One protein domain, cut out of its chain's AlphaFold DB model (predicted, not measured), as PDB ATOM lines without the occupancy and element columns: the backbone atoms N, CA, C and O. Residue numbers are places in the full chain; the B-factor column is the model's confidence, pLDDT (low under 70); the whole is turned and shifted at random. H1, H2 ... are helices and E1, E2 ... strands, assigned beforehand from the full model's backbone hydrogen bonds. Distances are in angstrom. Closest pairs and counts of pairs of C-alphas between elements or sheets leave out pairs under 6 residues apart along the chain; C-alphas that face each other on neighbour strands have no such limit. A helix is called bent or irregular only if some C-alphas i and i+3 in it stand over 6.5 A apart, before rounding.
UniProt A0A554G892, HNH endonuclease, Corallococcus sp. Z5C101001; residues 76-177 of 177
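What this domain is: This is residues 76 to 177 of the 177 residues of the protein "HNH endonuclease" of Corallococcus sp. Z5C101001 (UniProt A0A554G892). A small body, made of a two-stranded hairpin, E1 and E2, with the short helix H1 packed on it and long stretches without a named element, has one long helix, H2, leading out of it. Residues 159 to 177, of which 159 to 173 belong to H2, stick out as a free arm; without them the body spans 35 by 31 by 19 A. The printed part has 102 residues with two named helices and two named strands, in the order H1, E1, E2, H2; the sheet has the order E1 - E2 and is antiparallel. The class is mostly helix, though under half of the residues, 50 of 102, are in named elements. The whole is loose, with a radius of gyration of the C-alphas of 18.2 A, and spans 65 by 30 by 19 A.

How they stand to each other: After residues 76 to 91, which hold no named element, comes H1, residues 92 to 101. E1, residues 120 to 124, and H1 have 4 pairs of C-alphas within 8 A, the closest being those of Arg 95 and Val 122, 6.4 A apart. E2, residues 139 to 143, also has 4 such pairs with H1, the closest being those of Leu 99 and Thr 141 at 6.8 A. E1 and E2 form a hairpin of antiparallel neighbours, with 145 degrees between their directions. N 121 and O 142 are within hydrogen-bond range at 2.8 A, as are N 140 and O 123 at 2.8 A. H2, residues 144 to 173, follows E2 by a tight link. The closest C-alphas of E1 and H2 are those of Ile 120 and Asp 144, 6.3 A apart. H1 and H2 are apart. In H1 and H2 every O i to N i+4 pair is within hydrogen-bond range.

Where its parts are: H1, residues 92 to 101, begins at C-alpha 92 at (51.050, 39.579, 37.771) and is 14.2 A long from first to last C-alpha. E1, residues 120 to 124, measures 13.2 A, and E2, residues 139 to 143, measures 13.7 A. H2, residues 144 to 173, is 44.2 A long, from C-alpha 144 at (57.980, 25.902, 27.095) to C-alpha 173 at (29.230, 37.330, -4.505), and is not bent.

The domain as a whole: The two C-alphas farthest apart are those of Met 78 and Ser 177, at 65.5 A. Without the free residues 159 to 177, the body of 83 residues spans 35 by 31 by 19 A, with a radius of gyration of 12.6 A. The links H1 to E1, 18 residues, and E1 to E2, 14 residues, are long. The printed part has no cut, and its end, Ser 177, is the chain's last residue. The mean pLDDT of the printed part is 89.2, and residues 168 to 177 are under 70.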
ATOM      1  N   TRP A  76      49.473  31.293  47.522       94.94
ATOM      2  CA  TRP A  76      48.591  31.737  46.447       94.94
ATOM      3  C   TRP A  76      47.166  32.074  46.917       94.94
ATOM      4  O   TRP A  76      46.547  32.957  46.324       94.94
ATOM      5  N   MET A  77      46.648  31.433  47.974       94.38
ATOM      6  CA  MET A  77      45.280  31.663  48.471       94.38
ATOM      7  C   MET A  77      45.121  33.073  49.031       94.38
ATOM      8  O   MET A  77      44.107  33.722  48.793       94.38
ATOM      9  N   MET A  78      46.151  33.586  49.713       93.81
ATOM     10  CA  MET A  78      46.169  34.962  50.223       93.81
ATOM     11  C   MET A  78      46.152  36.017  49.107       93.81
ATOM     12  O   MET A  78      45.903  37.190  49.369       93.81
ATOM     13  N   GLY A  79      46.426  35.627  47.858       92.62
ATOM     14  CA  GLY A  79      46.224  36.491  46.699       92.62
ATOM     15  C   GLY A  79      44.757  36.677  46.320       92.62
ATOM     16  O   GLY A  79      44.490  37.446  45.404       92.62
ATOM     17  N   SER A  80      43.836  35.983  47.000       93.75
ATOM     18  CA  SER A  80      42.392  36.004  46.755       93.75
ATOM     19  C   SER A  80      42.029  35.814  45.273       93.75
ATOM     20  O   SER A  80      41.190  36.549  44.751       93.75
ATOM     21  N   PRO A  81      42.635  34.835  44.566       92.75
ATOM     22  CA  PRO A  81      42.579  34.785  43.107       92.75
ATOM     23  C   PRO A  81      41.173  34.499  42.565       92.75
ATOM     24  O   PRO A  81      40.871  34.850  41.433       92.75
ATOM     25  N   TYR A  82      40.280  33.920  43.368       91.38
ATOM     26  CA  TYR A  82      38.889  33.669  42.980       91.38
ATOM     27  C   TYR A  82      38.055  34.945  42.782       91.38
ATOM     28  O   TYR A  82      37.012  34.891  42.139       91.38
ATOM     29  N   PHE A  83      38.504  36.084  43.319       86.00
ATOM     30  CA  PHE A  83      37.811  37.371  43.202       86.00
ATOM     31  C   PHE A  83      38.423  38.295  42.137       86.00
ATOM     32  O   PHE A  83      37.873  39.361  41.868       86.00
ATOM     33  N   ASP A  84      39.552  37.910  41.535       78.31
ATOM     34  CA  ASP A  84      40.220  38.674  40.481       78.31
ATOM     35  C   ASP A  84      39.795  38.119  39.111       78.31
ATOM     36  O   ASP A  84      40.239  37.056  38.676       78.31
ATOM     37  N   GLU A  85      38.892  38.827  38.427       71.56
ATOM     38  CA  GLU A  85      38.599  38.564  37.018       71.56
ATOM     39  C   GLU A  85      39.447  39.478  36.130       71.56
ATOM     40  O   GLU A  85      39.144  40.657  35.920       71.56
ATOM     41  N   CYS A  86      40.495  38.905  35.545       75.25
ATOM     42  CA  CYS A  86      41.360  39.608  34.613       75.25
ATOM     43  C   CYS A  86      40.606  39.924  33.307       75.25
ATOM     44  O   CYS A  86      40.276  39.031  32.521       75.25
ATOM     45  N   ARG A  87      40.348  41.211  33.037       74.69
ATOM     46  CA  ARG A  87      39.764  41.668  31.766       74.69
ATOM     47  C   ARG A  87      40.875  41.961  30.758       74.69
ATOM     48  O   ARG A  87      41.507  43.008  30.814       74.69
ATOM     49  N   GLY A  88      41.094  41.037  29.825       76.06
ATOM     50  CA  GLY A  88      41.973  41.225  28.663       76.06
ATOM     51  C   GLY A  88      43.423  40.774  28.853       76.06
ATOM     52  O   GLY A  88      43.967  40.158  27.942       76.06
ATOM     53  N   GLU A  89      44.027  40.996  30.021       87.50
ATOM     54  CA  GLU A  89      45.403  40.569  30.310       87.50
ATOM     55  C   GLU A  89      45.516  39.927  31.694       87.50
ATOM     56  O   GLU A  89      44.868  40.349  32.649       87.50
ATOM     57  N   LEU A  90      46.357  38.897  31.797       92.25
ATOM     58  CA  LEU A  90      46.627  38.199  33.044       92.25
ATOM     59  C   LEU A  90      47.438  39.084  34.006       92.25
ATOM     60  O   LEU A  90      48.592  39.417  33.734       92.25
ATOM     61  N   SER A  91      46.871  39.409  35.170       94.38
ATOM     62  CA  SER A  91      47.568  40.195  36.190       94.38
ATOM     63  C   SER A  91      48.804  39.453  36.728       94.38
ATOM     64  O   SER A  91      48.830  38.223  36.826       94.38
ATOM     65  N   ARG A  92      49.851  40.188  37.145       95.56
ATOM     66  CA  ARG A  92      51.050  39.579  37.771       95.56
ATOM     67  C   ARG A  92      50.697  38.762  39.019       95.56
ATOM     68  O   ARG A  92      51.320  37.732  39.270       95.56
ATOM     69  N   ARG A  93      49.704  39.226  39.789       95.94
ATOM     70  CA  ARG A  93      49.188  38.567  40.995       95.94
ATOM     71  C   ARG A  93      48.497  37.252  40.642       95.94
ATOM     72  O   ARG A  93      48.878  36.225  41.193       95.94
ATOM     73  N   MET A  94      47.581  37.259  39.673       96.38
ATOM     74  CA  MET A  94      46.932  36.044  39.174       96.38
ATOM     75  C   MET A  94      47.962  35.049  38.626       96.38
ATOM     76  O   MET A  94      47.944  33.873  38.985       96.38
ATOM     77  N   ARG A  95      48.920  35.525  37.817       97.38
ATOM     78  CA  ARG A  95      50.015  34.697  37.291       97.38
ATOM     79  C   ARG A  95      50.814  34.037  38.416       97.38
ATOM     80  O   ARG A  95      51.067  32.838  38.346       97.38
ATOM     81  N   TYR A  96      51.192  34.797  39.447       97.75
ATOM     82  CA  TYR A  96      51.850  34.257  40.641       97.75
ATOM     83  C   TYR A  96      50.996  33.169  41.303       97.75
ATOM     84  O   TYR A  96      51.497  32.071  41.526       97.75
ATOM     85  N   CYS A  97      49.711  33.438  41.559       97.94
ATOM     86  CA  CYS A  97      48.825  32.486  42.221       97.94
ATOM     87  C   CYS A  97      48.738  31.156  41.461       97.94
ATOM     88  O   CYS A  97      48.824  30.098  42.079       97.94
ATOM     89  N   VAL A  98      48.605  31.196  40.132       98.31
ATOM     90  CA  VAL A  98      48.500  29.981  39.307       98.31
ATOM     91  C   VAL A  98      49.814  29.201  39.292       98.31
ATOM     92  O   VAL A  98      49.798  27.988  39.498       98.31
ATOM     93  N   LEU A  99      50.950  29.885  39.115       98.56
ATOM     94  CA  LEU A  99      52.268  29.247  39.177       98.56
ATOM     95  C   LEU A  99      52.509  28.598  40.543       98.56
ATOM     96  O   LEU A  99      52.968  27.465  40.612       98.56
ATOM     97  N   SER A 100      52.179  29.296  41.630       97.94
ATOM     98  CA  SER A 100      52.360  28.787  42.990       97.94
ATOM     99  C   SER A 100      51.407  27.641  43.328       97.94
ATOM    100  O   SER A 100      51.832  26.719  44.017       97.94
ATOM    101  N   ARG A 101      50.159  27.647  42.831       98.00
ATOM    102  CA  ARG A 101      49.225  26.513  42.972       98.00
ATOM    103  C   ARG A 101      49.828  25.232  42.405       98.00
ATOM    104  O   ARG A 101      49.746  24.187  43.039       98.00
ATOM    105  N   HIS A 102      50.463  25.347  41.244       98.19
ATOM    106  CA  HIS A 102      51.061  24.225  40.526       98.19
ATOM    107  C   HIS A 102      52.544  24.033  40.846       98.19
ATOM    108  O   HIS A 102      53.220  23.293  40.150       98.19
ATOM    109  N   GLN A 103      53.063  24.704  41.880       97.69
ATOM    110  CA  GLN A 103      54.461  24.606  42.325       97.69
ATOM    111  C   GLN A 103      55.490  24.828  41.201       97.69
ATOM    112  O   GLN A 103      56.570  24.244  41.199       97.69
ATOM    113  N   GLY A 104      55.150  25.677  40.230       98.00
ATOM    114  CA  GLY A 104      55.973  25.906  39.048       98.00
ATOM    115  C   GLY A 104      56.136  24.662  38.170       98.00
ATOM    116  O   GLY A 104      57.153  24.547  37.503       98.00
ATOM    117  N   ALA A 105      55.189  23.726  38.173       98.62
ATOM    118  CA  ALA A 105      55.186  22.541  37.320       98.62
ATOM    119  C   ALA A 105      54.240  22.700  36.124       98.62
ATOM    120  O   ALA A 105      53.274  23.470  36.161       98.62
ATOM    121  N   CYS A 106      54.514  21.963  35.053       98.62
ATOM    122  CA  CYS A 106      53.572  21.761  33.960       98.62
ATOM    123  C   CYS A 106      52.368  20.933  34.446       98.62
ATOM    124  O   CYS A 106      52.529  19.993  35.214       98.62
ATOM    125  N   THR A 107      51.157  21.257  33.993       98.50
ATOM    126  CA  THR A 107      49.925  20.534  34.375       98.50
ATOM    127  C   THR A 107      49.525  19.431  33.399       98.50
ATOM    128  O   THR A 107      48.493  18.792  33.587       98.50
ATOM    129  N   HIS A 108      50.282  19.232  32.320       97.94
ATOM    130  CA  HIS A 108      50.063  18.095  31.429       97.94
ATOM    131  C   HIS A 108      50.361  16.788  32.179       97.94
ATOM    132  O   HIS A 108      51.415  16.681  32.794       97.94
ATOM    133  N   SER A 109      49.454  15.805  32.112       95.69
ATOM    134  CA  SER A 109      49.550  14.547  32.878       95.69
ATOM    135  C   SER A 109      50.837  13.768  32.625       95.69
ATOM    136  O   SER A 109      51.360  13.140  33.537       95.69
ATOM    137  N   ASP A 110      51.351  13.849  31.398       95.88
ATOM    138  CA  ASP A 110      52.504  13.075  30.934       95.88
ATOM    139  C   ASP A 110      53.776  13.946  30.906       95.88
ATOM    140  O   ASP A 110      54.672  13.745  30.086       95.88
ATOM    141  N   CYS A 111      53.826  14.993  31.738       97.88
ATOM    142  CA  CYS A 111      54.902  15.975  31.750       97.88
ATOM    143  C   CYS A 111      55.398  16.250  33.169       97.88
ATOM    144  O   CYS A 111      54.638  16.675  34.033       97.88
ATOM    145  N   GLU A 112      56.704  16.101  33.369       98.00
ATOM    146  CA  GLU A 112      57.371  16.324  34.660       98.00
ATOM    147  C   GLU A 112      58.189  17.626  34.686       98.00
ATOM    148  O   GLU A 112      58.941  17.895  35.620       98.00
ATOM    149  N   GLU A 113      58.060  18.456  33.648       98.50
ATOM    150  CA  GLU A 113      58.797  19.712  33.544       98.50
ATOM    151  C   GLU A 113      58.384  20.698  34.639       98.50
ATOM    152  O   GLU A 113      57.197  20.932  34.892       98.50
ATOM    153  N   THR A 114      59.383  21.346  35.235       98.62
ATOM    154  CA  THR A 114      59.187  22.356  36.277       98.62
ATOM    155  C   THR A 114      59.988  23.616  35.978       98.62
ATOM    156  O   THR A 114      60.819  23.648  35.074       98.62
ATOM    157  N   ALA A 115      59.798  24.657  36.783       98.38
ATOM    158  CA  ALA A 115      60.585  25.884  36.750       98.38
ATOM    159  C   ALA A 115      62.101  25.636  36.901       98.38
ATOM    160  O   ALA A 115      62.904  26.490  36.527       98.38
ATOM    161  N   ALA A 116      62.517  24.480  37.430       97.75
ATOM    162  CA  ALA A 116      63.927  24.114  37.521       97.75
ATOM    163  C   ALA A 116      64.541  23.719  36.164       97.75
ATOM    164  O   ALA A 116      65.759  23.829  35.998       97.75
ATOM    165  N   THR A 117      63.721  23.274  35.206       98.12
ATOM    166  CA  THR A 117      64.152  22.688  33.925       98.12
ATOM    167  C   THR A 117      63.621  23.447  32.707       98.12
ATOM    168  O   THR A 117      64.314  23.533  31.694       98.12
ATOM    169  N   SER A 118      62.461  24.097  32.819       98.44
ATOM    170  CA  SER A 118      61.790  24.811  31.732       98.44
ATOM    171  C   SER A 118      61.191  26.140  32.196       98.44
ATOM    172  O   SER A 118      60.929  26.347  33.380       98.44
ATOM    173  N   GLU A 119      60.957  27.059  31.259       98.56
ATOM    174  CA  GLU A 119      60.116  28.223  31.533       98.56
ATOM    175  C   GLU A 119      58.641  27.804  31.555       98.56
ATOM    176  O   GLU A 119      58.180  27.039  30.708       98.56
ATOM    177  N   ILE A 120      57.911  28.291  32.555       98.81
ATOM    178  CA  ILE A 120      56.533  27.909  32.837       98.81
ATOM    179  C   ILE A 120      55.609  29.086  32.544       98.81
ATOM    180  O   ILE A 120      55.703  30.169  33.138       98.81
ATOM    181  N   TYR A 121      54.674  28.842  31.639       98.56
ATOM    182  CA  TYR A 121      53.708  29.801  31.133       98.56
ATOM    183  C   TYR A 121      52.335  29.514  31.720       98.56
ATOM    184  O   TYR A 121      51.925  28.362  31.815       98.56
ATOM    185  N   VAL A 122      51.602  30.566  32.080       98.25
ATOM    186  CA  VAL A 122      50.202  30.449  32.499       98.25
ATOM    187  C   VAL A 122      49.318  30.705  31.290       98.25
ATOM    188  O   VAL A 122      49.424  31.759  30.662       98.25
ATOM    189  N   ILE A 123      48.443  29.757  30.980       97.00
ATOM    190  CA  ILE A 123      47.506  29.840  29.857       97.00
ATOM    191  C   ILE A 123      46.094  29.468  30.312       97.00
ATOM    192  O   ILE A 123      45.941  28.766  31.312       97.00
ATOM    193  N   PRO A 124      45.045  29.901  29.599       95.94
ATOM    194  CA  PRO A 124      43.712  29.395  29.855       95.94
ATOM    195  C   PRO A 124      43.528  28.002  29.237       95.94
ATOM    196  O   PRO A 124      43.949  27.755  28.105       95.94
ATOM    197  N   THR A 125      42.845  27.111  29.960       95.69
ATOM    198  CA  THR A 125      42.491  25.750  29.516       95.69
ATOM    199  C   THR A 125      41.741  25.782  28.186       95.69
ATOM    200  O   THR A 125      42.018  25.002  27.278       95.69
ATOM    201  N   VAL A 126      40.812  26.731  28.055       94.25
ATOM    202  CA  VAL A 126      40.136  27.049  26.796       94.25
ATOM    203  C   VAL A 126      40.710  28.365  26.272       94.25
ATOM    204  O   VAL A 126      40.731  29.341  27.017       94.25
ATOM    205  N   PRO A 127      41.158  28.449  25.010       92.88
ATOM    206  CA  PRO A 127      41.619  29.706  24.425       92.88
ATOM    207  C   PRO A 127      40.598  30.843  24.524       92.88
ATOM    208  O   PRO A 127      39.402  30.623  24.325       92.88
ATOM    209  N   ILE A 128      41.069  32.078  24.730       90.25
ATOM    210  CA  ILE A 128      40.204  33.273  24.804       90.25
ATOM    211  C   ILE A 128      39.386  33.432  23.514       90.25
ATOM    212  O   ILE A 128      38.193  33.717  23.558       90.25
ATOM    213  N   GLN A 129      39.992  33.149  22.357       86.25
ATOM    214  CA  GLN A 129      39.336  33.209  21.044       86.25
ATOM    215  C   GLN A 129      38.182  32.200  20.903       86.25
ATOM    216  O   GLN A 129      37.355  32.337  20.007       86.25
ATOM    217  N   ARG A 130      38.123  31.188  21.778       88.94
ATOM    218  CA  ARG A 130      37.059  30.178  21.856       88.94
ATOM    219  C   ARG A 130      36.157  30.376  23.087       88.94
ATOM    220  O   ARG A 130      35.502  29.435  23.518       88.94
ATOM    221  N   GLY A 131      36.133  31.582  23.661       89.44
ATOM    222  CA  GLY A 131      35.302  31.925  24.822       89.44
ATOM    223  C   GLY A 131      35.934  31.607  26.181       89.44
ATOM    224  O   GLY A 131      35.261  31.705  27.206       89.44
ATOM    225  N   GLY A 132      37.216  31.238  26.215       92.19
ATOM    226  CA  GLY A 132      37.961  31.060  27.456       92.19
ATOM    227  C   GLY A 132      38.036  32.335  28.294       92.19
ATOM    228  O   GLY A 132      38.131  33.442  27.763       92.19
ATOM    229  N   ARG A 133      38.030  32.178  29.621       92.12
ATOM    230  CA  ARG A 133      38.094  33.292  30.580       92.12
ATOM    231  C   ARG A 133      39.362  33.209  31.421       92.12
ATOM    232  O   ARG A 133      39.732  32.124  31.862       92.12
ATOM    233  N   LEU A 134      39.978  34.360  31.687       93.94
ATOM    234  CA  LEU A 134      41.138  34.501  32.574       93.94
ATOM    235  C   LEU A 134      40.696  34.571  34.044       93.94
ATOM    236  O   LEU A 134      40.877  35.582  34.716       93.94
ATOM    237  N   ILE A 135      40.079  33.492  34.516       94.06
ATOM    238  CA  ILE A 135      39.722  33.289  35.924       94.06
ATOM    239  C   ILE A 135      40.554  32.140  36.478       94.06
ATOM    240  O   ILE A 135      40.876  31.213  35.739       94.06
ATOM    241  N   PHE A 136      40.895  32.187  37.761       95.56
ATOM    242  CA  PHE A 136      41.868  31.286  38.383       95.56
ATOM    243  C   PHE A 136      41.663  29.786  38.085       95.56
ATOM    244  O   PHE A 136      42.626  29.070  37.792       95.56
ATOM    245  N   ASP A 137      40.417  29.312  38.111       94.62
ATOM    246  CA  ASP A 137      40.078  27.899  37.879       94.62
ATOM    247  C   ASP A 137      40.191  27.472  36.413       94.62
ATOM    248  O   ASP A 137      40.379  26.295  36.116       94.62
ATOM    249  N   ASN A 138      40.159  28.433  35.491       95.81
ATOM    250  CA  ASN A 138      40.303  28.190  34.058       95.81
ATOM    251  C   ASN A 138      41.748  28.328  33.575       95.81
ATOM    252  O   ASN A 138      41.986  28.275  32.370       95.81
ATOM    253  N   LEU A 139      42.701  28.557  34.478       97.38
ATOM    254  CA  LEU A 139      44.108  28.734  34.145       97.38
ATOM    255  C   LEU A 139      44.910  27.482  34.496       97.38
ATOM    256  O   LEU A 139      44.693  26.857  35.532       97.38
ATOM    257  N   VAL A 140      45.882  27.156  33.657       98.12
ATOM    258  CA  VAL A 140      46.805  26.025  33.797       98.12
ATOM    259  C   VAL A 140      48.235  26.474  33.495       98.12
ATOM    260  O   VAL A 140      48.450  27.615  33.073       98.12
ATOM    261  N   THR A 141      49.218  25.608  33.742       98.75
ATOM    262  CA  THR A 141      50.636  25.902  33.501       98.75
ATOM    263  C   THR A 141      51.236  24.957  32.475       98.75
ATOM    264  O   THR A 141      51.140  23.741  32.597       98.75
ATOM    265  N   ASN A 142      51.924  25.522  31.488       98.69
ATOM    266  CA  ASN A 142      52.644  24.768  30.471       98.69
ATOM    267  C   ASN A 142      54.138  25.042  30.580       98.69
ATOM    268  O   ASN A 142      54.539  26.197  30.705       98.69
ATOM    269  N   CYS A 143      54.959  23.999  30.460       98.81
ATOM    270  CA  CYS A 143      56.368  24.180  30.119       98.81
ATOM    271  C   CYS A 143      56.519  24.775  28.714       98.81
ATOM    272  O   CYS A 143      55.560  24.787  27.935       98.81
ATOM    273  N   ASP A 144      57.722  25.234  28.372       98.75
ATOM    274  CA  ASP A 144      57.980  25.902  27.095       98.75
ATOM    275  C   ASP A 144      57.524  25.061  25.896       98.75
ATOM    276  O   ASP A 144      56.729  25.528  25.084       98.75
ATOM    277  N   GLN A 145      57.873  23.773  25.857       98.44
ATOM    278  CA  GLN A 145      57.475  22.871  24.773       98.44
ATOM    279  C   GLN A 145      55.945  22.782  24.587       98.44
ATOM    280  O   GLN A 145      55.421  22.878  23.467       98.44
ATOM    281  N   HIS A 146      55.199  22.620  25.681       98.56
ATOM    282  CA  HIS A 146      53.736  22.568  25.641       98.56
ATOM    283  C   HIS A 146      53.117  23.935  25.328       98.56
ATOM    284  O   HIS A 146      52.070  24.010  24.680       98.56
ATOM    285  N   TYR A 147      53.757  25.026  25.745       98.38
ATOM    286  CA  TYR A 147      53.340  26.379  25.403       98.38
ATOM    287  C   TYR A 147      53.509  26.660  23.906       98.38
ATOM    288  O   TYR A 147      52.564  27.130  23.273       98.38
ATOM    289  N   GLN A 148      54.639  26.283  23.300       98.25
ATOM    290  CA  GLN A 148      54.839  26.408  21.850       98.25
ATOM    291  C   GLN A 148      53.791  25.606  21.068       98.25
ATOM    292  O   GLN A 148      53.205  26.093  20.099       98.25
ATOM    293  N   THR A 149      53.479  24.394  21.536       97.50
ATOM    294  CA  THR A 149      52.441  23.544  20.932       97.50
ATOM    295  C   THR A 149      51.059  24.199  21.012       97.50
ATOM    296  O   THR A 149      50.293  24.173  20.046       97.50
ATOM    297  N   TYR A 150      50.739  24.814  22.153       96.44
ATOM    298  CA  TYR A 150      49.516  25.588  22.345       96.44
ATOM    299  C   TYR A 150      49.443  26.784  21.382       96.44
ATOM    300  O   TYR A 150      48.452  26.925  20.665       96.44
ATOM    301  N   GLN A 151      50.505  27.591  21.288       96.38
ATOM    302  CA  GLN A 151      50.579  28.747  20.382       96.38
ATOM    303  C   GLN A 151      50.410  28.345  18.912       96.38
ATOM    304  O   GLN A 151      49.658  28.976  18.168       96.38
ATOM    305  N   HIS A 152      51.051  27.253  18.497       96.25
ATOM    306  CA  HIS A 152      50.933  26.744  17.136       96.25
ATOM    307  C   HIS A 152      49.489  26.347  16.790       96.25
ATOM    308  O   HIS A 152      48.983  26.731  15.733       96.25
ATOM    309  N   LYS A 153      48.785  25.656  17.699       94.44
ATOM    310  CA  LYS A 153      47.362  25.310  17.518       94.44
ATOM    311  C   LYS A 153      46.483  26.560  17.386       94.44
ATOM    312  O   LYS A 153      45.642  26.614  16.491       94.44
ATOM    313  N   LEU A 154      46.715  27.586  18.212       93.06
ATOM    314  CA  LEU A 154      45.989  28.859  18.114       93.06
ATOM    315  C   LEU A 154      46.174  29.534  16.756       93.06
ATOM    316  O   LEU A 154      45.209  30.011  16.157       93.06
ATOM    317  N   LEU A 155      47.411  29.570  16.260       92.62
ATOM    318  CA  LEU A 155      47.718  30.172  14.969       92.62
ATOM    319  C   LEU A 155      47.029  29.419  13.826       92.62
ATOM    320  O   LEU A 155      46.424  30.045  12.953       92.62
ATOM    321  N   GLN A 156      47.078  28.084  13.844       92.19
ATOM    322  CA  GLN A 156      46.405  27.247  12.850       92.19
ATOM    323  C   GLN A 156      44.888  27.477  12.839       92.19
ATOM    324  O   GLN A 156      44.294  27.654  11.772       92.19
ATOM    325  N   ASP A 157      44.265  27.544  14.016       88.75
ATOM    326  CA  ASP A 157      42.836  27.824  14.159       88.75
ATOM    327  C   ASP A 157      42.454  29.197  13.600       88.75
ATOM    328  O   ASP A 157      41.467  29.326  12.865       88.75
ATOM    329  N   ALA A 158      43.248  30.224  13.915       88.38
ATOM    330  CA  ALA A 158      43.036  31.580  13.424       88.38
ATOM    331  C   ALA A 158      43.136  31.633  11.891       88.38
ATOM    332  O   ALA A 158      42.256  32.183  11.223       88.38
ATOM    333  N   GLN A 159      44.155  30.991  11.310       90.75
ATOM    334  CA  GLN A 159      44.326  30.891   9.860       90.75
ATOM    335  C   GLN A 159      43.151  30.162   9.191       90.75
ATOM    336  O   GLN A 159      42.643  30.622   8.164       90.75
ATOM    337  N   ALA A 160      42.681  29.055   9.770       87.38
ATOM    338  CA  ALA A 160      41.512  28.329   9.277       87.38
ATOM    339  C   ALA A 160      40.236  29.187   9.343       87.38
ATOM    340  O   ALA A 160      39.440  29.188   8.401       87.38
ATOM    341  N   GLY A 161      40.058  29.963  10.418       85.00
ATOM    342  CA  GLY A 161      38.978  30.943  10.560       85.00
ATOM    343  C   GLY A 161      38.983  31.992   9.446       85.00
ATOM    344  O   GLY A 161      37.971  32.174   8.770       85.00
ATOM    345  N   VAL A 162      40.138  32.608   9.179       86.19
ATOM    346  CA  VAL A 162      40.298  33.598   8.099       86.19
ATOM    347  C   VAL A 162      40.004  32.988   6.726       86.19
ATOM    348  O   VAL A 162      39.317  33.607   5.912       86.19
ATOM    349  N   ARG A 163      40.475  31.762   6.454       84.50
ATOM    350  CA  ARG A 163      40.186  31.056   5.192       84.50
ATOM    351  C   ARG A 163      38.687  30.822   4.996       84.50
ATOM    352  O   ARG A 163      38.194  31.062   3.898       84.50
ATOM    353  N   ARG A 164      37.961  30.414   6.046       82.50
ATOM    354  CA  ARG A 164      36.496  30.232   6.011       82.50
ATOM    355  C   ARG A 164      35.746  31.535   5.748       82.50
ATOM    356  O   ARG A 164      34.805  31.544   4.961       82.50
ATOM    357  N   LEU A 165      36.178  32.639   6.356       80.00
ATOM    358  CA  LEU A 165      35.597  33.957   6.085       80.00
ATOM    359  C   LEU A 165      35.816  34.368   4.624       80.00
ATOM    360  O   LEU A 165      34.876  34.790   3.955       80.00
ATOM    361  N   ARG A 166      37.030  34.169   4.091       73.38
ATOM    362  CA  ARG A 166      37.342  34.462   2.683       73.38
ATOM    363  C   ARG A 166      36.521  33.617   1.708       73.38
ATOM    364  O   ARG A 166      35.995  34.179   0.755       73.38
ATOM    365  N   SER A 167      36.375  32.311   1.945       70.69
ATOM    366  CA  SER A 167      35.577  31.424   1.080       70.69
ATOM    367  C   SER A 167      34.064  31.664   1.189       70.69
ATOM    368  O   SER A 167      33.331  31.483   0.216       70.69
ATOM    369  N   GLY A 168      33.586  32.114   2.352       63.09
ATOM    370  CA  GLY A 168      32.206  32.562   2.553       63.09
ATOM    371  C   GLY A 168      31.880  33.846   1.784       63.09
ATOM    372  O   GLY A 168      30.826  33.926   1.153       63.09
ATOM    373  N   ILE A 169      32.804  34.814   1.756       60.88
ATOM    374  CA  ILE A 169      32.662  36.065   0.987       60.88
ATOM    375  C   ILE A 169      32.573  35.786  -0.522       60.88
ATOM    376  O   ILE A 169      31.744  36.386  -1.207       60.88
ATOM    377  N   THR A 170      33.365  34.849  -1.058       56.38
ATOM    378  CA  THR A 170      33.266  34.456  -2.475       56.38
ATOM    379  C   THR A 170      31.926  33.801  -2.804       56.38
ATOM    380  O   THR A 170      31.371  34.076  -3.861       56.38
ATOM    381  N   ARG A 171      31.353  32.993  -1.901       53.00
ATOM    382  CA  ARG A 171      30.033  32.366  -2.109       53.00
ATOM    383  C   ARG A 171      28.868  33.358  -2.116       53.00
ATOM    384  O   ARG A 171      27.909  33.131  -2.848       53.00
ATOM    385  N   PHE A 172      28.943  34.446  -1.349       50.12
ATOM    386  CA  PHE A 172      27.909  35.490  -1.366       50.12
ATOM    387  C   PHE A 172      27.931  36.327  -2.653       50.12
ATOM    388  O   PHE A 172      26.868  36.682  -3.152       50.12
ATOM    389  N   LYS A 173      29.109  36.578  -3.241       50.22
ATOM    390  CA  LYS A 173      29.230  37.330  -4.505       50.22
ATOM    391  C   LYS A 173      28.741  36.579  -5.751       50.22
ATOM    392  O   LYS A 173      28.499  37.216  -6.764       50.22
ATOM    393  N   VAL A 174      28.596  35.254  -5.692       53.44
ATOM    394  CA  VAL A 174      28.168  34.423  -6.841       53.44
ATOM    395  C   VAL A 174      26.645  34.212  -6.879       53.44
ATOM    396  O   VAL A 174      26.119  33.725  -7.869       53.44
ATOM    397  N   ARG A 175      25.904  34.587  -5.825       51.12
ATOM    398  CA  ARG A 175      24.441  34.390  -5.736       51.12
ATOM    399  C   ARG A 175      23.594  35.606  -6.137       51.12
ATOM    400  O   ARG A 175      22.380  35.563  -5.974       51.12
ATOM    401  N   THR A 176      24.205  36.671  -6.647       51.31
ATOM    402  CA  THR A 176      23.505  37.855  -7.170       51.31
ATOM    403  C   THR A 176      23.639  37.910  -8.691       51.31
ATOM    404  O   THR A 176      24.457  38.666  -9.211       51.31
ATOM    405  N   SER A 177      22.880  37.067  -9.387       41.75
ATOM    406  CA  SER A 177      22.641  37.125 -10.836       41.75
ATOM    407  C   SER A 177      21.418  36.291 -11.174       41.75
ATOM    408  O   SER A 177      21.443  35.101 -10.780       41.75
TER     409      SER A 177